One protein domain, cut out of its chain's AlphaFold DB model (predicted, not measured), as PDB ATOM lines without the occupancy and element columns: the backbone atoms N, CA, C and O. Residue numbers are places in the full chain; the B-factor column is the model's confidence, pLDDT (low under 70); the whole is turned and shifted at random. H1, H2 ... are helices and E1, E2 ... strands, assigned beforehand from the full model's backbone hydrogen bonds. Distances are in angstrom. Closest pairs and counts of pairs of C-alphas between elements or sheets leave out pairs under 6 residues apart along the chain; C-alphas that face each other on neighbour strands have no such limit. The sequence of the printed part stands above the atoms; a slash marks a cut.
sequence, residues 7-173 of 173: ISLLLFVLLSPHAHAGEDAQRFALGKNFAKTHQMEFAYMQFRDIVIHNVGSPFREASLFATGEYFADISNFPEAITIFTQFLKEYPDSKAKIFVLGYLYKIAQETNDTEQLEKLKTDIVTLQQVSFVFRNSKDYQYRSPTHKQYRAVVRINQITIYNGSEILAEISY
ATOM      1  N   ILE A   7      39.136  -6.705 -16.213       50.44
ATOM      2  CA  ILE A   7      38.826  -5.965 -17.449       50.44
ATOM      3  C   ILE A   7      37.622  -5.022 -17.253       50.44
ATOM      4  O   ILE A   7      37.526  -3.996 -17.918       50.44
ATOM      5  N   SER A   8      36.749  -5.296 -16.279       46.00
ATOM      6  CA  SER A   8      35.603  -4.426 -15.979       46.00
ATOM      7  C   SER A   8      35.989  -3.129 -15.259       46.00
ATOM      8  O   SER A   8      35.238  -2.161 -15.338       46.00
ATOM      9  N   LEU A   9      37.128  -3.089 -14.560       43.88
ATOM     10  CA  LEU A   9      37.543  -1.899 -13.808       43.88
ATOM     11  C   LEU A   9      38.297  -0.892 -14.691       43.88
ATOM     12  O   LEU A   9      38.297   0.301 -14.405       43.88
ATOM     13  N   LEU A  10      38.883  -1.351 -15.805       42.72
ATOM     14  CA  LEU A  10      39.594  -0.487 -16.752       42.72
ATOM     15  C   LEU A  10      38.659   0.250 -17.728       42.72
ATOM     16  O   LEU A  10      39.058   1.258 -18.303       42.72
ATOM     17  N   LEU A  11      37.415  -0.216 -17.900       42.81
ATOM     18  CA  LEU A  11      36.434   0.439 -18.776       42.81
ATOM     19  C   LEU A  11      35.719   1.628 -18.118       42.81
ATOM     20  O   LEU A  11      35.180   2.473 -18.825       42.81
ATOM     21  N   PHE A  12      35.732   1.728 -16.786       47.66
ATOM     22  CA  PHE A  12      35.075   2.830 -16.071       47.66
ATOM     23  C   PHE A  12      35.954   4.084 -15.944       47.66
ATOM     24  O   PHE A  12      35.443   5.176 -15.727       47.66
ATOM     25  N   VAL A  13      37.270   3.946 -16.131       46.28
ATOM     26  CA  VAL A  13      38.235   5.062 -16.061       46.28
ATOM     27  C   VAL A  13      38.324   5.834 -17.392       46.28
ATOM     28  O   VAL A  13      38.889   6.921 -17.444       46.28
ATOM     29  N   LEU A  14      37.722   5.312 -18.469       40.00
ATOM     30  CA  LEU A  14      37.756   5.906 -19.813       40.00
ATOM     31  C   LEU A  14      36.511   6.731 -20.185       40.00
ATOM     32  O   LEU A  14      36.511   7.353 -21.250       40.00
ATOM     33  N   LEU A  15      35.500   6.836 -19.312       46.22
ATOM     34  CA  LEU A  15      34.483   7.899 -19.392       46.22
ATOM     35  C   LEU A  15      35.131   9.205 -18.923       46.22
ATOM     36  O   LEU A  15      35.035   9.642 -17.780       46.22
ATOM     37  N   SER A  16      35.954   9.717 -19.825       49.66
ATOM     38  CA  SER A  16      37.066  10.596 -19.533       49.66
ATOM     39  C   SER A  16      36.581  12.035 -19.345       49.66
ATOM     40  O   SER A  16      35.944  12.561 -20.259       49.66
ATOM     41  N   PRO A  17      36.984  12.750 -18.278       52.00
ATOM     42  CA  PRO A  17      36.798  14.205 -18.181       52.00
ATOM     43  C   PRO A  17      37.360  14.987 -19.392       52.00
ATOM     44  O   PRO A  17      36.961  16.121 -19.645       52.00
ATOM     45  N   HIS A  18      38.229  14.366 -20.197       50.72
ATOM     46  CA  HIS A  18      38.757  14.908 -21.451       50.72
ATOM     47  C   HIS A  18      37.715  15.058 -22.577       50.72
ATOM     48  O   HIS A  18      37.862  15.960 -23.398       50.72
ATOM     49  N   ALA A  19      36.673  14.218 -22.631       56.91
ATOM     50  CA  ALA A  19      35.630  14.339 -23.656       56.91
ATOM     51  C   ALA A  19      34.739  15.568 -23.398       56.91
ATOM     52  O   ALA A  19      34.474  16.346 -24.313       56.91
ATOM     53  N   HIS A  20      34.378  15.798 -22.131       64.06
ATOM     54  CA  HIS A  20      33.572  16.949 -21.720       64.06
ATOM     55  C   HIS A  20      34.322  18.278 -21.870       64.06
ATOM     56  O   HIS A  20      33.738  19.262 -22.310       64.06
ATOM     57  N   ALA A  21      35.631  18.308 -21.595       72.81
ATOM     58  CA  ALA A  21      36.423  19.532 -21.742       72.81
ATOM     59  C   ALA A  21      36.463  20.056 -23.192       72.81
ATOM     60  O   ALA A  21      36.419  21.268 -23.416       72.81
ATOM     61  N   GLY A  22      36.535  19.155 -24.182       82.38
ATOM     62  CA  GLY A  22      36.508  19.519 -25.601       82.38
ATOM     63  C   GLY A  22      35.137  20.020 -26.064       82.38
ATOM     64  O   GLY A  22      35.059  20.978 -26.832       82.38
ATOM     65  N   GLU A  23      34.063  19.403 -25.572       88.75
ATOM     66  CA  GLU A  23      32.689  19.825 -25.851       88.75
ATOM     67  C   GLU A  23      32.380  21.194 -25.226       88.75
ATOM     68  O   GLU A  23      31.867  22.086 -25.904       88.75
ATOM     69  N   ASP A  24      32.782  21.411 -23.972       92.81
ATOM     70  CA  ASP A  24      32.599  22.688 -23.282       92.81
ATOM     71  C   ASP A  24      33.345  23.828 -23.966       92.81
ATOM     72  O   ASP A  24      32.816  24.931 -24.080       92.81
ATOM     73  N   ALA A  25      34.559  23.574 -24.463       95.25
ATOM     74  CA  ALA A  25      35.313  24.573 -25.211       95.25
ATOM     75  C   ALA A  25      34.564  25.009 -26.482       95.25
ATOM     76  O   ALA A  25      34.511  26.203 -26.790       95.25
ATOM     77  N   GLN A  26      33.959  24.057 -27.203       96.06
ATOM     78  CA  GLN A  26      33.158  24.345 -28.395       96.06
ATOM     79  C   GLN A  26      31.888  25.120 -28.041       96.06
ATOM     80  O   GLN A  26      31.620  26.152 -28.658       96.06
ATOM     81  N   ARG A  27      31.149  24.682 -27.016       96.19
ATOM     82  CA  ARG A  27      29.947  25.374 -26.521       96.19
ATOM     83  C   ARG A  27      30.270  26.794 -26.078       96.19
ATOM     84  O   ARG A  27      29.620  27.742 -26.508       96.19
ATOM     85  N   PHE A  28      31.331  26.970 -25.299       97.94
ATOM     86  CA  PHE A  28      31.770  28.277 -24.828       97.94
ATOM     87  C   PHE A  28      32.164  29.202 -25.987       97.94
ATOM     88  O   PHE A  28      31.777  30.373 -26.015       97.94
ATOM     89  N   ALA A  29      32.898  28.686 -26.979       98.06
ATOM     90  CA  ALA A  29      33.251  29.442 -28.179       98.06
ATOM     91  C   ALA A  29      32.013  29.838 -28.998       98.06
ATOM     92  O   ALA A  29      31.919  30.981 -29.457       98.06
ATOM     93  N   LEU A  30      31.048  28.927 -29.139       98.06
ATOM     94  CA  LEU A  30      29.790  29.179 -29.830       98.06
ATOM     95  C   LEU A  30      28.952  30.239 -29.103       98.06
ATOM     96  O   LEU A  30      28.488  31.183 -29.738       98.06
ATOM     97  N   GLY A  31      28.844  30.154 -27.773       98.25
ATOM     98  CA  GLY A  31      28.163  31.156 -26.949       98.25
ATOM     99  C   GLY A  31      28.768  32.550 -27.115       98.25
ATOM    100  O   GLY A  31      28.056  33.526 -27.348       98.25
ATOM    101  N   LYS A  32      30.104  32.645 -27.115       98.50
ATOM    102  CA  LYS A  32      30.812  33.904 -27.400       98.50
ATOM    103  C   LYS A  32      30.520  34.434 -28.804       98.50
ATOM    104  O   LYS A  32      30.389  35.644 -28.972       98.50
ATOM    105  N   ASN A  33      30.447  33.562 -29.809       98.19
ATOM    106  CA  ASN A  33      30.128  33.971 -31.175       98.19
ATOM    107  C   ASN A  33      28.705  34.538 -31.262       98.19
ATOM    108  O   ASN A  33      28.519  35.652 -31.746       98.19
ATOM    109  N   PHE A  34      27.723  33.836 -30.690       98.44
ATOM    110  CA  PHE A  34      26.350  34.329 -30.622       98.44
ATOM    111  C   PHE A  34      26.266  35.699 -29.943       98.44
ATOM    112  O   PHE A  34      25.710  36.627 -30.535       98.44
ATOM    113  N   ALA A  35      26.917  35.873 -28.788       97.56
ATOM    114  CA  ALA A  35      26.952  37.159 -28.093       97.56
ATOM    115  C   ALA A  35      27.575  38.274 -28.950       97.56
ATOM    116  O   ALA A  35      27.028  39.371 -29.031       97.56
ATOM    117  N   LYS A  36      28.673  37.986 -29.663       96.50
ATOM    118  CA  LYS A  36      29.302  38.933 -30.600       96.50
ATOM    119  C   LYS A  36      28.354  39.357 -31.728       96.50
ATOM    120  O   LYS A  36      28.446  40.478 -32.219       96.50
ATOM    121  N   THR A  37      27.458  38.466 -32.142       96.56
ATOM    122  CA  THR A  37      26.427  38.732 -33.157       96.56
ATOM    123  C   THR A  37      25.107  39.250 -32.576       96.56
ATOM    124  O   THR A  37      24.114  39.275 -33.293       96.56
ATOM    125  N   HIS A  38      25.087  39.679 -31.306       95.12
ATOM    126  CA  HIS A  38      23.907  40.194 -30.590       95.12
ATOM    127  C   HIS A  38      22.752  39.186 -30.443       95.12
ATOM    128  O   HIS A  38      21.614  39.564 -30.188       95.12
ATOM    129  N   GLN A  39      23.046  37.891 -30.563       97.25
ATOM    130  CA  GLN A  39      22.095  36.792 -30.402       97.25
ATOM    131  C   GLN A  39      22.144  36.271 -28.960       97.25
ATOM    132  O   GLN A  39      22.689  35.198 -28.688       97.25
ATOM    133  N   MET A  40      21.666  37.077 -28.008       97.06
ATOM    134  CA  MET A  40      21.946  36.835 -26.591       97.06
ATOM    135  C   MET A  40      21.205  35.618 -26.022       97.06
ATOM    136  O   MET A  40      21.786  34.910 -25.202       97.06
ATOM    137  N   GLU A  41      19.996  35.290 -26.494       97.38
ATOM    138  CA  GLU A  41      19.291  34.079 -26.048       97.38
ATOM    139  C   GLU A  41      20.061  32.813 -26.441       97.38
ATOM    140  O   GLU A  41      20.254  31.908 -25.627       97.38
ATOM    141  N   PHE A  42      20.578  32.769 -27.673       98.06
ATOM    142  CA  PHE A  42      21.399  31.653 -28.142       98.06
ATOM    143  C   PHE A  42      22.727  31.568 -27.389       98.06
ATOM    144  O   PHE A  42      23.167  30.469 -27.051       98.06
ATOM    145  N   ALA A  43      23.349  32.712 -27.083       98.38
ATOM    146  CA  ALA A  43      24.554  32.758 -26.261       98.38
ATOM    147  C   ALA A  43      24.300  32.176 -24.864       98.38
ATOM    148  O   ALA A  43      25.038  31.295 -24.412       98.38
ATOM    149  N   TYR A  44      23.217  32.614 -24.219       98.00
ATOM    150  CA  TYR A  44      22.761  32.110 -22.929       98.00
ATOM    151  C   TYR A  44      22.548  30.595 -22.948       98.00
ATOM    152  O   TYR A  44      23.036  29.916 -22.047       98.00
ATOM    153  N   MET A  45      21.896  30.044 -23.979       97.94
ATOM    154  CA  MET A  45      21.693  28.593 -24.084       97.94
ATOM    155  C   MET A  45      23.016  27.820 -24.023       97.94
ATOM    156  O   MET A  45      23.089  26.804 -23.335       97.94
ATOM    157  N   GLN A  46      24.069  28.314 -24.684       98.31
ATOM    158  CA  GLN A  46      25.378  27.653 -24.666       98.31
ATOM    159  C   GLN A  46      26.063  27.745 -23.299       98.31
ATOM    160  O   GLN A  46      26.615  26.758 -22.818       98.31
ATOM    161  N   PHE A  47      26.028  28.915 -22.655       98.19
ATOM    162  CA  PHE A  47      26.655  29.099 -21.342       98.19
ATOM    163  C   PHE A  47      25.914  28.338 -20.240       98.19
ATOM    164  O   PHE A  47      26.544  27.693 -19.402       98.19
ATOM    165  N   ARG A  48      24.579  28.355 -20.262       97.38
ATOM    166  CA  ARG A  48      23.747  27.655 -19.281       97.38
ATOM    167  C   ARG A  48      23.976  26.150 -19.298       97.38
ATOM    168  O   ARG A  48      23.966  25.529 -18.239       97.38
ATOM    169  N   ASP A  49      24.183  25.568 -20.471       96.06
ATOM    170  CA  ASP A  49      24.451  24.139 -20.606       96.06
ATOM    171  C   ASP A  49      25.718  23.728 -19.831       96.06
ATOM    172  O   ASP A  49      25.670  22.814 -19.004       96.06
ATOM    173  N   ILE A  50      26.800  24.511 -19.957       96.50
ATOM    174  CA  ILE A  50      28.043  24.334 -19.181       96.50
ATOM    175  C   ILE A  50      27.766  24.468 -17.673       96.50
ATOM    176  O   ILE A  50      28.242  23.667 -16.865       96.50
ATOM    177  N   VAL A  51      26.965  25.465 -17.277       96.25
ATOM    178  CA  VAL A  51      26.596  25.709 -15.871       96.25
ATOM    179  C   VAL A  51      25.786  24.555 -15.269       96.25
ATOM    180  O   VAL A  51      25.932  24.260 -14.082       96.25
ATOM    181  N   ILE A  52      24.948  23.872 -16.038       93.38
ATOM    182  CA  ILE A  52      24.090  22.811 -15.496       93.38
ATOM    183  C   ILE A  52      24.799  21.467 -15.491       93.38
ATOM    184  O   ILE A  52      24.701  20.728 -14.514       93.38
ATOM    185  N   HIS A  53      25.516  21.147 -16.564       91.12
ATOM    186  CA  HIS A  53      25.988  19.786 -16.778       91.12
ATOM    187  C   HIS A  53      27.430  19.563 -16.313       91.12
ATOM    188  O   HIS A  53      27.756  18.452 -15.903       91.12
ATOM    189  N   ASN A  54      28.272  20.606 -16.277       86.25
ATOM    190  CA  ASN A  54      29.720  20.433 -16.120       86.25
ATOM    191  C   ASN A  54      30.299  21.286 -14.978       86.25
ATOM    192  O   ASN A  54      30.892  22.348 -15.174       86.25
ATOM    193  N   VAL A  55      30.162  20.792 -13.740       83.81
ATOM    194  CA  VAL A  55      30.652  21.471 -12.518       83.81
ATOM    195  C   VAL A  55      32.180  21.636 -12.493       83.81
ATOM    196  O   VAL A  55      32.684  22.620 -11.966       83.81
ATOM    197  N   GLY A  56      32.929  20.721 -13.114       89.25
ATOM    198  CA  GLY A  56      34.397  20.784 -13.194       89.25
ATOM    199  C   GLY A  56      34.955  21.542 -14.403       89.25
ATOM    200  O   GLY A  56      36.166  21.524 -14.615       89.25
ATOM    201  N   SER A  57      34.101  22.154 -15.230       93.50
ATOM    202  CA  SER A  57      34.544  22.792 -16.471       93.50
ATOM    203  C   SER A  57      35.425  24.017 -16.198       93.50
ATOM    204  O   SER A  57      35.022  24.884 -15.417       93.50
ATOM    205  N   PRO A  58      36.566  24.193 -16.896       94.81
ATOM    206  CA  PRO A  58      37.349  25.428 -16.798       94.81
ATOM    207  C   PRO A  58      36.585  26.655 -17.329       94.81
ATOM    208  O   PRO A  58      36.977  27.788 -17.064       94.81
ATOM    209  N   PHE A  59      35.486  26.450 -18.064       96.81
ATOM    210  CA  PHE A  59      34.637  27.515 -18.602       96.81
ATOM    211  C   PHE A  59      33.457  27.870 -17.694       96.81
ATOM    212  O   PHE A  59      32.712  28.807 -17.997       96.81
ATOM    213  N   ARG A  60      33.263  27.140 -16.591       97.31
ATOM    214  CA  ARG A  60      32.100  27.296 -15.718       97.31
ATOM    215  C   ARG A  60      32.052  28.658 -15.034       97.31
ATOM    216  O   ARG A  60      31.000  29.283 -15.069       97.31
ATOM    217  N   GLU A  61      33.173  29.151 -14.504       98.06
ATOM    218  CA  GLU A  61      33.261  30.488 -13.890       98.06
ATOM    219  C   GLU A  61      32.727  31.567 -14.842       98.06
ATOM    220  O   GLU A  61      31.795  32.308 -14.530       98.06
ATOM    221  N   ALA A  62      33.283  31.609 -16.052       98.12
ATOM    222  CA  ALA A  62      32.910  32.586 -17.062       98.12
ATOM    223  C   ALA A  62      31.459  32.396 -17.543       98.12
ATOM    224  O   ALA A  62      30.763  33.377 -17.808       98.12
ATOM    225  N   SER A  63      30.987  31.150 -17.627       98.44
ATOM    226  CA  SER A  63      29.618  30.825 -18.045       98.44
ATOM    227  C   SER A  63      28.579  31.198 -16.987       98.44
ATOM    228  O   SER A  63      27.514  31.695 -17.344       98.44
ATOM    229  N   LEU A  64      28.887  31.038 -15.694       98.62
ATOM    230  CA  LEU A  64      28.060  31.547 -14.595       98.62
ATOM    231  C   LEU A  64      27.937  33.066 -14.683       98.62
ATOM    232  O   LEU A  64      26.827  33.586 -14.628       98.62
ATOM    233  N   PHE A  65      29.055  33.769 -14.889       98.69
ATOM    234  CA  PHE A  65      29.035  35.222 -15.049       98.69
ATOM    235  C   PHE A  65      28.136  35.645 -16.218       98.69
ATOM    236  O   PHE A  65      27.235  36.457 -16.036       98.69
ATOM    237  N   ALA A  66      28.335  35.053 -17.401       98.56
ATOM    238  CA  ALA A  66      27.544  35.362 -18.592       98.56
ATOM    239  C   ALA A  66      26.051  35.028 -18.422       98.56
ATOM    240  O   ALA A  66      25.189  35.751 -18.914       98.56
ATOM    241  N   THR A  67      25.737  33.945 -17.706       98.62
ATOM    242  CA  THR A  67      24.353  33.555 -17.404       98.62
ATOM    243  C   THR A  67      23.695  34.540 -16.434       98.62
ATOM    244  O   THR A  67      22.545  34.920 -16.634       98.62
ATOM    245  N   GLY A  68      24.420  34.990 -15.406       98.50
ATOM    246  CA  GLY A  68      23.931  36.001 -14.468       98.50
ATOM    247  C   GLY A  68      23.730  37.360 -15.137       98.50
ATOM    248  O   GLY A  68      22.702  37.997 -14.922       98.50
ATOM    249  N   GLU A  69      24.661  37.770 -16.007       98.12
ATOM    250  CA  GLU A  69      24.508  38.965 -16.845       98.12
ATOM    251  C   GLU A  69      23.235  38.914 -17.680       98.12
ATOM    252  O   GLU A  69      22.486  39.883 -17.694       98.12
ATOM    253  N   TYR A  70      22.993  37.790 -18.358       98.44
ATOM    254  CA  TYR A  70      21.808  37.622 -19.189       98.44
ATOM    255  C   TYR A  70      20.528  37.854 -18.383       98.44
ATOM    256  O   TYR A  70      19.686  38.647 -18.791       98.44
ATOM    257  N   PHE A  71      20.402  37.214 -17.216       98.62
ATOM    258  CA  PHE A  71      19.227  37.397 -16.366       98.62
ATOM    259  C   PHE A  71      19.098  38.825 -15.831       98.62
ATOM    260  O   PHE A  71      17.987  39.347 -15.782       98.62
ATOM    261  N   ALA A  72      20.208  39.474 -15.475       97.94
ATOM    262  CA  ALA A  72      20.194  40.866 -15.039       97.94
ATOM    263  C   ALA A  72      19.762  41.823 -16.166       97.94
ATOM    264  O   ALA A  72      18.978  42.734 -15.915       97.94
ATOM    265  N   ASP A  73      20.230  41.603 -17.401       96.06
ATOM    266  CA  ASP A  73      19.886  42.429 -18.565       96.06
ATOM    267  C   ASP A  73      18.391  42.355 -18.906       96.06
ATOM    268  O   ASP A  73      17.804  43.355 -19.314       96.06
ATOM    269  N   ILE A  74      17.764  41.189 -18.722       97.38
ATOM    270  CA  ILE A  74      16.315  41.006 -18.925       97.38
ATOM    271  C   ILE A  74      15.491  41.282 -17.657       97.38
ATOM    272  O   ILE A  74      14.316  40.923 -17.597       97.38
ATOM    273  N   SER A  75      16.109  41.877 -16.631       97.69
ATOM    274  CA  SER A  75      15.494  42.202 -15.337       97.69
ATOM    275  C   SER A  75      14.877  41.008 -14.599       97.69
ATOM    276  O   SER A  75      14.018  41.176 -13.734       97.69
ATOM    277  N   ASN A  76      15.334  39.789 -14.891       98.19
ATOM    278  CA  ASN A  76      14.936  38.606 -14.143       98.19
ATOM    279  C   ASN A  76      15.817  38.451 -12.891       98.19
ATOM    280  O   ASN A  76      16.741  37.636 -12.828       98.19
ATOM    281  N   PHE A  77      15.568  39.320 -11.910       97.75
ATOM    282  CA  PHE A  77      16.402  39.455 -10.717       97.75
ATOM    283  C   PHE A  77      16.511  38.196  -9.849       97.75
ATOM    284  O   PHE A  77      17.628  37.925  -9.404       97.75
ATOM    285  N   PRO A  78      15.450  37.403  -9.597       98.06
ATOM    286  CA  PRO A  78      15.577  36.206  -8.763       98.06
ATOM    287  C   PRO A  78      16.591  35.199  -9.333       98.06
ATOM    288  O   PRO A  78      17.452  34.682  -8.612       98.06
ATOM    289  N   GLU A  79      16.562  34.975 -10.643       98.31
ATOM    290  CA  GLU A  79      17.489  34.094 -11.347       98.31
ATOM    291  C   GLU A  79      18.891  34.701 -11.412       98.31
ATOM    292  O   GLU A  79      19.868  33.993 -11.161       98.31
ATOM    293  N   ALA A  80      19.009  36.008 -11.667       98.56
ATOM    294  CA  ALA A  80      20.297  36.700 -11.631       98.56
ATOM    295  C   ALA A  80      20.967  36.557 -10.256       98.56
ATOM    296  O   ALA A  80      22.128  36.152 -10.177       98.56
ATOM    297  N   ILE A  81      20.226  36.806  -9.170       98.38
ATOM    298  CA  ILE A  81      20.701  36.646  -7.789       98.38
ATOM    299  C   ILE A  81      21.132  35.203  -7.537       98.38
ATOM    300  O   ILE A  81      22.207  34.974  -6.982       98.38
ATOM    301  N   THR A  82      20.332  34.227  -7.969       98.38
ATOM    302  CA  THR A  82      20.637  32.799  -7.795       98.38
ATOM    303  C   THR A  82      21.966  32.435  -8.459       98.38
ATOM    304  O   THR A  82      22.851  31.864  -7.817       98.38
ATOM    305  N   ILE A  83      22.144  32.818  -9.726       98.56
ATOM    306  CA  ILE A  83      23.346  32.507 -10.507       98.56
ATOM    307  C   ILE A  83      24.575  33.247  -9.970       98.56
ATOM    308  O   ILE A  83      25.646  32.657  -9.827       98.56
ATOM    309  N   PHE A  84      24.438  34.522  -9.615       98.56
ATOM    310  CA  PHE A  84      25.539  35.296  -9.047       98.56
ATOM    311  C   PHE A  84      25.934  34.827  -7.645       98.56
ATOM    312  O   PHE A  84      27.121  34.774  -7.323       98.56
ATOM    313  N   THR A  85      24.978  34.399  -6.823       97.94
ATOM    314  CA  THR A  85      25.274  33.786  -5.520       97.94
ATOM    315  C   THR A  85      26.032  32.471  -5.698       97.94
ATOM    316  O   THR A  85      27.005  32.214  -4.986       97.94
ATOM    317  N   GLN A  86      25.647  31.661  -6.689       97.94
ATOM    318  CA  GLN A  86      26.385  30.455  -7.056       97.94
ATOM    319  C   GLN A  86      27.817  30.781  -7.501       97.94
ATOM    320  O   GLN A  86      28.758  30.149  -7.022       97.94
ATOM    321  N   PHE A  87      27.999  31.807  -8.338       98.38
ATOM    322  CA  PHE A  87      29.321  32.290  -8.736       98.38
ATOM    323  C   PHE A  87      30.192  32.629  -7.522       98.38
ATOM    324  O   PHE A  87      31.323  32.160  -7.427       98.38
ATOM    325  N   LEU A  88      29.675  33.418  -6.574       96.50
ATOM    326  CA  LEU A  88      30.439  33.841  -5.394       96.50
ATOM    327  C   LEU A  88      30.819  32.672  -4.481       96.50
ATOM    328  O   LEU A  88      31.870  32.716  -3.842       96.50
ATOM    329  N   LYS A  89      29.974  31.638  -4.425       96.56
ATOM    330  CA  LYS A  89      30.224  30.420  -3.651       96.56
ATOM    331  C   LYS A  89      31.289  29.535  -4.296       96.56
ATOM    332  O   LYS A  89      32.139  29.003  -3.588       96.56
ATOM    333  N   GLU A  90      31.218  29.342  -5.610       96.12
ATOM    334  CA  GLU A  90      32.111  28.434  -6.342       96.12
ATOM    335  C   GLU A  90      33.461  29.084  -6.685       96.12
ATOM    336  O   GLU A  90      34.479  28.397  -6.715       96.12
ATOM    337  N   TYR A  91      33.487  30.406  -6.886       96.19
ATOM    338  CA  TYR A  91      34.663  31.161  -7.331       96.19
ATOM    339  C   TYR A  91      34.955  32.379  -6.432       96.19
ATOM    340  O   TYR A  91      35.008  33.519  -6.913       96.19
ATOM    341  N   PRO A  92      35.179  32.177  -5.117       93.50
ATOM    342  CA  PRO A  92      35.346  33.265  -4.150       93.50
ATOM    343  C   PRO A  92      36.589  34.139  -4.388       93.50
ATOM    344  O   PRO A  92      36.614  35.272  -3.901       93.50
ATOM    345  N   ASP A  93      37.573  33.644  -5.144       91.62
ATOM    346  CA  ASP A  93      38.830  34.335  -5.471       91.62
ATOM    347  C   ASP A  93      38.874  34.866  -6.915       91.62
ATOM    348  O   ASP A  93      39.905  35.361  -7.381       91.62
ATOM    349  N   SER A  94      37.759  34.777  -7.649       92.56
ATOM    350  CA  SER A  94      37.697  35.249  -9.031       92.56
ATOM    351  C   SER A  94      37.977  36.749  -9.136       92.56
ATOM    352  O   SER A  94      37.450  37.569  -8.380       92.56
ATOM    353  N   LYS A  95      38.712  37.139 -10.183       91.50
ATOM    354  CA  LYS A  95      38.871  38.551 -10.570       91.50
ATOM    355  C   LYS A  95      37.541  39.211 -10.942       91.50
ATOM    356  O   LYS A  95      37.427  40.430 -10.837       91.50
ATOM    357  N   ALA A  96      36.547  38.426 -11.364       94.94
ATOM    358  CA  ALA A  96      35.233  38.928 -11.740       94.94
ATOM    359  C   ALA A  96      34.279  39.118 -10.544       94.94
ATOM    360  O   ALA A  96      33.224  39.734 -10.692       94.94
ATOM    361  N   LYS A  97      34.669  38.665  -9.343       94.31
ATOM    362  CA  LYS A  97      33.876  38.764  -8.107       94.31
ATOM    363  C   LYS A  97      33.361  40.170  -7.815       94.31
ATOM    364  O   LYS A  97      32.199  40.327  -7.456       94.31
ATOM    365  N   ILE A  98      34.197  41.196  -7.982       93.44
ATOM    366  CA  ILE A  98      33.789  42.584  -7.722       93.44
ATOM    367  C   ILE A  98      32.650  43.032  -8.645       93.44
ATOM    368  O   ILE A  98      31.762  43.759  -8.214       93.44
ATOM    369  N   PHE A  99      32.629  42.553  -9.888       96.19
ATOM    370  CA  PHE A  99      31.578  42.882 -10.850       96.19
ATOM    371  C   PHE A  99      30.289  42.120 -10.553       96.19
ATOM    372  O   PHE A  99      29.213  42.697 -10.667       96.19
ATOM    373  N   VAL A 100      30.391  40.871 -10.085       97.75
ATOM    374  CA  VAL A 100      29.238  40.115  -9.573       97.75
ATOM    375  C   VAL A 100      28.604  40.818  -8.373       97.75
ATOM    376  O   VAL A 100      27.389  40.991  -8.332       97.75
ATOM    377  N   LEU A 101      29.415  41.291  -7.426       95.94
ATOM    378  CA  LEU A 101      28.918  42.087  -6.302       95.94
ATOM    379  C   LEU A 101      28.295  43.410  -6.763       95.94
ATOM    380  O   LEU A 101      27.275  43.811  -6.218       95.94
ATOM    381  N   GLY A 102      28.857  44.054  -7.790       96.00
ATOM    382  CA  GLY A 102      28.261  45.235  -8.417       96.00
ATOM    383  C   GLY A 102      26.873  44.967  -9.003       96.00
ATOM    384  O   GLY A 102      25.964  45.764  -8.791       96.00
ATOM    385  N   TYR A 103      26.680  43.828  -9.673       97.94
ATOM    386  CA  TYR A 103      25.361  43.408 -10.149       97.94
ATOM    387  C   TYR A 103      24.378  43.181  -9.005       97.94
ATOM    388  O   TYR A 103      23.277  43.718  -9.043       97.94
ATOM    389  N   LEU A 104      24.771  42.425  -7.979       97.69
ATOM    390  CA  LEU A 104      23.912  42.182  -6.818       97.69
ATOM    391  C   LEU A 104      23.557  43.485  -6.092       97.69
ATOM    392  O   LEU A 104      22.416  43.655  -5.678       97.69
ATOM    393  N   TYR A 105      24.505  44.420  -5.987       96.50
ATOM    394  CA  TYR A 105      24.274  45.735  -5.394       96.50
ATOM    395  C   TYR A 105      23.250  46.532  -6.203       96.50
ATOM    396  O   TYR A 105      22.268  47.005  -5.640       96.50
ATOM    397  N   LYS A 106      23.432  46.617  -7.529       96.44
ATOM    398  CA  LYS A 106      22.473  47.268  -8.431       96.44
ATOM    399  C   LYS A 106      21.078  46.653  -8.302       96.44
ATOM    400  O   LYS A 106      20.102  47.381  -8.169       96.44
ATOM    401  N   ILE A 107      20.987  45.322  -8.295       96.94
ATOM    402  CA  ILE A 107      19.712  44.616  -8.136       96.94
ATOM    403  C   ILE A 107      19.066  44.971  -6.792       96.94
ATOM    404  O   ILE A 107      17.894  45.323  -6.773       96.94
ATOM    405  N   ALA A 108      19.819  44.951  -5.687       96.12
ATOM    406  CA  ALA A 108      19.304  45.323  -4.367       96.12
ATOM    407  C   ALA A 108      18.802  46.780  -4.316       96.12
ATOM    408  O   ALA A 108      17.810  47.065  -3.645       96.12
ATOM    409  N   GLN A 109      19.443  47.700  -5.048       94.69
ATOM    410  CA  GLN A 109      18.946  49.071  -5.204       94.69
ATOM    411  C   GLN A 109      17.616  49.105  -5.965       94.69
ATOM    412  O   GLN A 109      16.673  49.752  -5.517       94.69
ATOM    413  N   GLU A 110      17.521  48.396  -7.092       95.00
ATOM    414  CA  GLU A 110      16.312  48.365  -7.925       95.00
ATOM    415  C   GLU A 110      15.128  47.685  -7.219       95.00
ATOM    416  O   GLU A 110      13.982  48.104  -7.388       95.00
ATOM    417  N   THR A 111      15.388  46.680  -6.378       95.25
ATOM    418  CA  THR A 111      14.361  45.989  -5.584       95.25
ATOM    419  C   THR A 111      14.072  46.652  -4.235       95.25
ATOM    420  O   THR A 111      13.152  46.219  -3.543       95.25
ATOM    421  N   ASN A 112      14.800  47.712  -3.866       94.75
ATOM    422  CA  ASN A 112      14.746  48.360  -2.548       94.75
ATOM    423  C   ASN A 112      15.003  47.393  -1.371       94.75
ATOM    424  O   ASN A 112      14.475  47.577  -0.271       94.75
ATOM    425  N   ASP A 113      15.826  46.365  -1.582       93.69
ATOM    426  CA  ASP A 113      16.221  45.421  -0.538       93.69
ATOM    427  C   ASP A 113      17.336  46.021   0.331       93.69
ATOM    428  O   ASP A 113      18.532  45.820   0.112       93.69
ATOM    429  N   THR A 114      16.923  46.823   1.313       92.06
ATOM    430  CA  THR A 114      17.839  47.556   2.202       92.06
ATOM    431  C   THR A 114      18.754  46.648   3.029       92.06
ATOM    432  O   THR A 114      19.898  47.020   3.289       92.06
ATOM    433  N   GLU A 115      18.295  45.451   3.404       91.94
ATOM    434  CA  GLU A 115      19.094  44.496   4.176       91.94
ATOM    435  C   GLU A 115      20.245  43.951   3.325       91.94
ATOM    436  O   GLU A 115      21.414  44.010   3.725       91.94
ATOM    437  N   GLN A 116      19.934  43.473   2.113       90.69
ATOM    438  CA  GLN A 116      20.960  43.003   1.187       90.69
ATOM    439  C   GLN A 116      21.915  44.126   0.782       90.69
ATOM    440  O   GLN A 116      23.116  43.883   0.655       90.69
ATOM    441  N   LEU A 117      21.412  45.351   0.615       90.62
ATOM    442  CA  LEU A 117      22.219  46.503   0.227       90.62
ATOM    443  C   LEU A 117      23.333  46.804   1.242       90.62
ATOM    444  O   LEU A 117      24.497  46.931   0.853       90.62
ATOM    445  N   GLU A 118      23.006  46.868   2.536       90.38
ATOM    446  CA  GLU A 118      23.990  47.136   3.597       90.38
ATOM    447  C   GLU A 118      24.991  45.986   3.761       90.38
ATOM    448  O   GLU A 118      26.199  46.205   3.937       90.38
ATOM    449  N   LYS A 119      24.519  44.742   3.614       91.50
ATOM    450  CA  LYS A 119      25.399  43.573   3.598       91.50
ATOM    451  C   LYS A 119      26.390  43.636   2.430       91.50
ATOM    452  O   LYS A 119      27.594  43.501   2.637       91.50
ATOM    453  N   LEU A 120      25.906  43.871   1.210       92.19
ATOM    454  CA  LEU A 120      26.736  43.933   0.002       92.19
ATOM    455  C   LEU A 120      27.726  45.095   0.048       92.19
ATOM    456  O   LEU A 120      28.880  44.930  -0.347       92.19
ATOM    457  N   LYS A 121      27.308  46.248   0.577       89.06
ATOM    458  CA  LYS A 121      28.198  47.382   0.833       89.06
ATOM    459  C   LYS A 121      29.370  46.967   1.723       89.06
ATOM    460  O   LYS A 121      30.522  47.212   1.369       89.06
ATOM    461  N   THR A 122      29.089  46.277   2.826       86.94
ATOM    462  CA  THR A 122      30.118  45.768   3.747       86.94
ATOM    463  C   THR A 122      31.051  44.762   3.067       86.94
ATOM    464  O   THR A 122      32.276  44.881   3.178       86.94
ATOM    465  N   ASP A 123      30.495  43.811   2.309       86.25
ATOM    466  CA  ASP A 123      31.258  42.790   1.581       86.25
ATOM    467  C   ASP A 123      32.219  43.433   0.554       86.25
ATOM    468  O   ASP A 123      33.400  43.077   0.478       86.25
ATOM    469  N   ILE A 124      31.745  44.429  -0.205       84.00
ATOM    470  CA  ILE A 124      32.528  45.153  -1.220       84.00
ATOM    471  C   ILE A 124      33.654  45.981  -0.584       84.00
ATOM    472  O   ILE A 124      34.789  45.950  -1.069       84.00
ATOM    473  N   VAL A 125      33.367  46.703   0.502       81.00
ATOM    474  CA  VAL A 125      34.363  47.536   1.199       81.00
ATOM    475  C   VAL A 125      35.450  46.674   1.834       81.00
ATOM    476  O   VAL A 125      36.637  46.975   1.691       81.00
ATOM    477  N   THR A 126      35.074  45.561   2.467       80.50
ATOM    478  CA  THR A 126      36.021  44.637   3.112       80.50
ATOM    479  C   THR A 126      37.019  44.059   2.107       80.50
ATOM    480  O   THR A 126      38.221  44.020   2.379       80.50
ATOM    481  N   LEU A 127      36.557  43.681   0.907       73.75
ATOM    482  CA  LEU A 127      37.440  43.216  -0.172       73.75
ATOM    483  C   LEU A 127      38.520  44.241  -0.538       73.75
ATOM    484  O   LEU A 127      39.634  43.857  -0.899       73.75
ATOM    485  N   GLN A 128      38.203  45.535  -0.448       70.44
ATOM    486  CA  GLN A 128      39.145  46.603  -0.771       70.44
ATOM    487  C   GLN A 128      40.038  46.995   0.398       70.44
ATOM    488  O   GLN A 128      41.218  47.247   0.192       70.44
ATOM    489  N   GLN A 129      39.551  46.999   1.637       64.31
ATOM    490  CA  GLN A 129      40.409  47.316   2.783       64.31
ATOM    491  C   GLN A 129      41.593  46.345   2.892       64.31
ATOM    492  O   GLN A 129      42.718  46.776   3.139       64.31
ATOM    493  N   VAL A 130      41.380  45.059   2.587       59.62
ATOM    494  CA  VAL A 130      42.477  44.084   2.480       59.62
ATOM    495  C   VAL A 130      43.440  44.450   1.345       59.62
ATOM    496  O   VAL A 130      44.648  44.305   1.508       59.62
ATOM    497  N   SER A 131      42.952  44.966   0.210       54.62
ATOM    498  CA  SER A 131      43.798  45.367  -0.923       54.62
ATOM    499  C   SER A 131      44.626  46.633  -0.634       54.62
ATOM    500  O   SER A 131      45.784  46.696  -1.042       54.62
ATOM    501  N   PHE A 132      44.093  47.589   0.138       55.66
ATOM    502  CA  PHE A 132      44.774  48.832   0.530       55.66
ATOM    503  C   PHE A 132      45.938  48.631   1.507       55.66
ATOM    504  O   PHE A 132      46.919  49.377   1.443       55.66
ATOM    505  N   VAL A 133      45.877  47.612   2.373       54.38
ATOM    506  CA  VAL A 133      47.011  47.233   3.241       54.38
ATOM    507  C   VAL A 133      48.236  46.844   2.396       54.38
ATOM    508  O   VAL A 133      49.374  47.096   2.794       54.38
ATOM    509  N   PHE A 134      48.022  46.347   1.173       51.25
ATOM    510  CA  PHE A 134      49.064  46.018   0.200       51.25
ATOM    511  C   PHE A 134      49.124  47.077  -0.914       51.25
ATOM    512  O   PHE A 134      48.789  46.804  -2.064       51.25
ATOM    513  N   ARG A 135      49.529  48.302  -0.539       43.47
ATOM    514  CA  ARG A 135      49.796  49.487  -1.387       43.47
ATOM    515  C   ARG A 135      49.957  49.183  -2.887       43.47
ATOM    516  O   ARG A 135      51.040  48.817  -3.330       43.47
ATOM    517  N   ASN A 136      48.877  49.381  -3.640       48.19
ATOM    518  CA  ASN A 136      48.808  49.917  -5.005       48.19
ATOM    519  C   ASN A 136      47.316  50.000  -5.359       48.19
ATOM    520  O   ASN A 136      46.604  49.012  -5.200       48.19
ATOM    521  N   SER A 137      46.825  51.158  -5.807       52.66
ATOM    522  CA  SER A 137      45.455  51.291  -6.322       52.66
ATOM    523  C   SER A 137      45.227  50.232  -7.405       52.66
ATOM    524  O   SER A 137      45.896  50.254  -8.440       52.66
ATOM    525  N   LYS A 138      44.346  49.260  -7.147       63.12
ATOM    526  CA  LYS A 138      44.047  48.192  -8.102       63.12
ATOM    527  C   LYS A 138      42.894  48.632  -8.988       63.12
ATOM    528  O   LYS A 138      41.745  48.638  -8.557       63.12
ATOM    529  N   ASP A 139      43.211  48.951 -10.235       70.44
ATOM    530  CA  ASP A 139      42.209  48.997 -11.290       70.44
ATOM    531  C   ASP A 139      41.839  47.557 -11.647       70.44
ATOM    532  O   ASP A 139      42.660  46.785 -12.150       70.44
ATOM    533  N   TYR A 140      40.595  47.177 -11.369       84.75
ATOM    534  CA  TYR A 140      40.076  45.880 -11.791       84.75
ATOM    535  C   TYR A 140      39.515  46.033 -13.191       84.75
ATOM    536  O   TYR A 140      38.722  46.939 -13.437       84.75
ATOM    537  N   GLN A 141      39.897  45.137 -14.093       92.31
ATOM    538  CA  GLN A 141      39.335  45.054 -15.433       92.31
ATOM    539  C   GLN A 141      38.903  43.621 -15.710       92.31
ATOM    540  O   GLN A 141      39.595  42.671 -15.333       92.31
ATOM    541  N   TYR A 142      37.765  43.466 -16.372       95.06
ATOM    542  CA  TYR A 142      37.258  42.162 -16.771       95.06
ATOM    543  C   TYR A 142      36.477  42.282 -18.067       95.06
ATOM    544  O   TYR A 142      35.652  43.174 -18.223       95.06
ATOM    545  N   ARG A 143      36.723  41.356 -18.989       96.81
ATOM    546  CA  ARG A 143      35.932  41.226 -20.206       96.81
ATOM    547  C   ARG A 143      35.113  39.957 -20.110       96.81
ATOM    548  O   ARG A 143      35.689  38.869 -20.066       96.81
ATOM    549  N   SER A 144      33.797  40.090 -20.109       97.12
ATOM    550  CA  SER A 144      32.925  38.929 -20.016       97.12
ATOM    551  C   SER A 144      32.825  38.165 -21.344       97.12
ATOM    552  O   SER A 144      33.171  38.689 -22.413       97.12
ATOM    553  N   PRO A 145      32.321  36.916 -21.324       97.50
ATOM    554  CA  PRO A 145      32.038  36.164 -22.547       97.50
ATOM    555  C   PRO A 145      31.016  36.848 -23.464       97.50
ATOM    556  O   PRO A 145      31.077  36.678 -24.683       97.50
ATOM    557  N   THR A 146      30.132  37.679 -22.902       96.25
ATOM    558  CA  THR A 146      29.150  38.492 -23.639       96.25
ATOM    559  C   THR A 146      29.765  39.741 -24.283       96.25
ATOM    560  O   THR A 146      29.060  40.535 -24.890       96.25
ATOM    561  N   HIS A 147      31.096  39.886 -24.220       95.06
ATOM    562  CA  HIS A 147      31.889  40.979 -24.797       95.06
ATOM    563  C   HIS A 147      31.735  42.335 -24.097       95.06
ATOM    564  O   HIS A 147      32.309  43.320 -24.576       95.06
ATOM    565  N   LYS A 148      31.074  42.381 -22.937       95.50
ATOM    566  CA  LYS A 148      31.038  43.570 -22.083       95.50
ATOM    567  C   LYS A 148      32.381  43.791 -21.393       95.50
ATOM    568  O   LYS A 148      33.123  42.847 -21.107       95.50
ATOM    569  N   GLN A 149      32.715  45.061 -21.184       96.25
ATOM    570  CA  GLN A 149      33.992  45.500 -20.623       96.25
ATOM    571  C   GLN A 149      33.738  46.147 -19.275       96.25
ATOM    572  O   GLN A 149      33.123  47.204 -19.203       96.25
ATOM    573  N   TYR A 150      34.233  45.538 -18.214       96.81
ATOM    574  CA  TYR A 150      34.035  46.023 -16.863       96.81
ATOM    575  C   TYR A 150      35.298  46.656 -16.315       96.81
ATOM    576  O   TYR A 150      36.409  46.169 -16.547       96.81
ATOM    577  N   ARG A 151      35.108  47.718 -15.534       95.00
ATOM    578  CA  ARG A 151      36.177  48.363 -14.777       95.00
ATOM    579  C   ARG A 151      35.681  48.755 -13.397       95.00
ATOM    580  O   ARG A 151      34.607  49.331 -13.295       95.00
ATOM    581  N   ALA A 152      36.452  48.487 -12.349       92.06
ATOM    582  CA  ALA A 152      36.172  49.027 -11.020       92.06
ATOM    583  C   ALA A 152      37.266  50.018 -10.634       92.06
ATOM    584  O   ALA A 152      38.452  49.691 -10.703       92.06
ATOM    585  N   VAL A 153      36.845  51.221 -10.250       88.88
ATOM    586  CA  VAL A 153      37.714  52.305  -9.791       88.88
ATOM    587  C   VAL A 153      37.479  52.492  -8.303       88.88
ATOM    588  O   VAL A 153      36.365  52.795  -7.877       88.88
ATOM    589  N   VAL A 154      38.538  52.313  -7.521       84.38
ATOM    590  CA  VAL A 154      38.493  52.405  -6.062       84.38
ATOM    591  C   VAL A 154      39.101  53.736  -5.631       84.38
ATOM    592  O   VAL A 154      40.252  54.038  -5.947       84.38
ATOM    593  N   ARG A 155      38.318  54.540  -4.914       80.94
ATOM    594  CA  ARG A 155      38.718  55.805  -4.284       80.94
ATOM    595  C   ARG A 155      38.621  55.672  -2.762       80.94
ATOM    596  O   ARG A 155      38.125  54.669  -2.257       80.94
ATOM    597  N   ILE A 156      39.089  56.692  -2.043       77.50
ATOM    598  CA  ILE A 156      39.177  56.701  -0.570       77.50
ATOM    599  C   ILE A 156      37.817  56.455   0.110       77.50
ATOM    600  O   ILE A 156      37.775  55.818   1.154       77.50
ATOM    601  N   ASN A 157      36.726  56.947  -0.473       82.69
ATOM    602  CA  ASN A 157      35.377  56.948   0.106       82.69
ATOM    603  C   ASN A 157      34.319  56.317  -0.814       82.69
ATOM    604  O   ASN A 157      33.115  56.458  -0.598       82.69
ATOM    605  N   GLN A 158      34.755  55.718  -1.923       87.50
ATOM    606  CA  GLN A 158      33.836  55.271  -2.956       87.50
ATOM    607  C   GLN A 158      34.456  54.209  -3.852       87.50
ATOM    608  O   GLN A 158      35.632  54.281  -4.210       87.50
ATOM    609  N   ILE A 159      33.634  53.260  -4.285       89.88
ATOM    610  CA  ILE A 159      33.933  52.359  -5.395       89.88
ATOM    611  C   ILE A 159      32.920  52.621  -6.504       89.88
ATOM    612  O   ILE A 159      31.715  52.540  -6.276       89.88
ATOM    613  N   THR A 160      33.408  52.910  -7.710       92.62
ATOM    614  CA  THR A 160      32.564  53.015  -8.907       92.62
ATOM    615  C   THR A 160      32.861  51.841  -9.828       92.62
ATOM    616  O   THR A 160      34.007  51.633 -10.239       92.62
ATOM    617  N   ILE A 161      31.828  51.075 -10.163       94.88
ATOM    618  CA  ILE A 161      31.893  49.936 -11.071       94.88
ATOM    619  C   ILE A 161      31.237  50.336 -12.385       94.88
ATOM    620  O   ILE A 161      30.101  50.802 -12.409       94.88
ATOM    621  N   TYR A 162      31.957  50.126 -13.479       96.00
ATOM    622  CA  TYR A 162      31.539  50.458 -14.831       96.00
ATOM    623  C   TYR A 162      31.273  49.195 -15.646       96.00
ATOM    624  O   TYR A 162      32.005  48.209 -15.521       96.00
ATOM    625  N   ASN A 163      30.279  49.280 -16.525       95.31
ATOM    626  CA  ASN A 163      30.063  48.396 -17.663       95.31
ATOM    627  C   ASN A 163      30.142  49.254 -18.938       95.31
ATOM    628  O   ASN A 163      29.251  50.047 -19.232       95.31
ATOM    629  N   GLY A 164      31.249  49.154 -19.668       92.19
ATOM    630  CA  GLY A 164      31.575  50.073 -20.751       92.19
ATOM    631  C   GLY A 164      31.734  51.500 -20.223       92.19
ATOM    632  O   GLY A 164      32.556  51.759 -19.342       92.19
ATOM    633  N   SER A 165      30.956  52.427 -20.780       89.94
ATOM    634  CA  SER A 165      30.879  53.823 -20.333       89.94
ATOM    635  C   SER A 165      29.826  54.063 -19.250       89.94
ATOM    636  O   SER A 165      29.775  55.157 -18.692       89.94
ATOM    637  N   GLU A 166      28.980  53.076 -18.962       94.69
ATOM    638  CA  GLU A 166      27.873  53.208 -18.018       94.69
ATOM    639  C   GLU A 166      28.310  52.829 -16.604       94.69
ATOM    640  O   GLU A 166      29.146  51.943 -16.403       94.69
ATOM    641  N   ILE A 167      27.726  53.496 -15.609       96.00
ATOM    642  CA  ILE A 167      27.902  53.131 -14.205       96.00
ATOM    643  C   ILE A 167      26.974  51.951 -13.919       96.00
ATOM    644  O   ILE A 167      25.756  52.071 -14.010       96.00
ATOM    645  N   LEU A 168      27.566  50.808 -13.577       96.50
ATOM    646  CA  LEU A 168      26.835  49.637 -13.102       96.50
ATOM    647  C   LEU A 168      26.416  49.824 -11.643       96.50
ATOM    648  O   LEU A 168      25.277  49.546 -11.295       96.50
ATOM    649  N   ALA A 169      27.351  50.259 -10.799       94.69
ATOM    650  CA  ALA A 169      27.114  50.460  -9.378       94.69
ATOM    651  C   ALA A 169      28.065  51.517  -8.818       94.69
ATOM    652  O   ALA A 169      29.238  51.588  -9.194       94.69
ATOM    653  N   GLU A 170      27.559  52.304  -7.877       93.31
ATOM    654  CA  GLU A 170      28.332  53.286  -7.133       93.31
ATOM    655  C   GLU A 170      28.105  53.067  -5.638       93.31
ATOM    656  O   GLU A 170      26.982  53.163  -5.151       93.31
ATOM    657  N   ILE A 171      29.179  52.730  -4.922       90.56
ATOM    658  CA  ILE A 171      29.132  52.337  -3.515       90.56
ATOM    659  C   ILE A 171      29.956  53.334  -2.707       90.56
ATOM    660  O   ILE A 171      31.185  53.324  -2.779       90.56
ATOM    661  N   SER A 172      29.277  54.178  -1.933       86.62
ATOM    662  CA  SER A 172      29.893  55.186  -1.059       86.62
ATOM    663  C   SER A 172      29.973  54.679   0.380       86.62
ATOM    664  O   SER A 172      28.981  54.147   0.886       86.62
ATOM    665  N   TYR A 173      31.120  54.849   1.039       77.75
ATOM    666  CA  TYR A 173      31.384  54.361   2.398       77.75
ATOM    667  C   TYR A 173      32.277  55.305   3.204       77.75
ATOM    668  O   TYR A 173      33.053  56.072   2.591       77.75
TER     669      TYR A 173
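Overview. This is residues 7 to 173 of the 173 residues of an uncharacterized protein of Omnitrophica WOR_2 bacterium RIFCSPHIGHO2_02_FULL_48_11 (UniProt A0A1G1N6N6). A curved antiparallel sheet, E1 to E4, forms a wall at one end, with H6 and H7 crossing one of its faces and the other face bare; from there a zigzag of antiparallel helices, H5, H4, H3 and H2, leads away to a thin tail, residues 7 to 16 with H1, which sticks out at the far end. The 167 printed residues hold seven named helices and then four named strands along the chain, in a sheet of order E1, E2, E3, E4; the class is mixed, helices and strands. The whole is compact, with a radius of gyration of the C-alphas of 17.8 A, yet elongated, spanning 64 by 36 by 29 A with its tail.

Along the chain. Find C-alpha 140 at (40.076, 45.880, -11.791), where E1, residues 140 to 143, begins. E2 is residues 149 to 155, 19.9 A long; E3 is 158 to 163; E4 is 166 to 172, 17.2 A, ending at C-alpha 172, (29.893, 55.186, -1.059). Before the sheet look for H7, residues 114 to 133, 29.2 A, and H6, residues 97 to 110, 20.0 A. H5 is 77 to 90, H4 60 to 73 and H3 40 to 53. H2, residues 17 to 36, runs 28.7 A from (36.798, 14.205, -18.181), and H1 is residues 7 to 10.

Arrangement. Begin at the meander E1 E2 E3 E4, each strand the antiparallel neighbour of the one before: N 142 and O 150 are 3.0 A apart, N 153 and O 160 2.9 A, N 161 and O 169 2.8 A, each within hydrogen-bond range. H6 and H7 make two layers with the sheet, on the same face, at heights over the sheet of 8.8 A and 9.9 A; both run across the strands. H6 and H7 touch, closest at C-alphas 108 and 117, 5.6 A. Outward, H4, H5 and H6 form an up and down bundle, each running against the one before: C-alphas 84 and 100 of H5 and H6 are closest at 6.1 A, and C-alphas 68 and 80 of H4 and H5 at 4.7 A. H3 touches H4 at a steep tilt of 43 degrees, C-alphas 47 and 63 closest at 4.8 A. H2 and H3 form a helical hairpin, C-alphas 31 and 43 closest at 4.0 A. Every O i to N i+4 pair is within hydrogen-bond range in H4, H5 and H6; H2 and H7 have 15 of 16, H3 9 of 10, and H1 is too short for such a pair.

Size, cuts and confidence. C-alphas 7 and 157, the two farthest apart, are 65.4 A from each other; without residues 7 to 16, which stand free, the body spans 47 by 34 by 27 A. The printed part has no cut and no long link. Residues 7 to 20 and 129 to 138 of the model have pLDDT under 70.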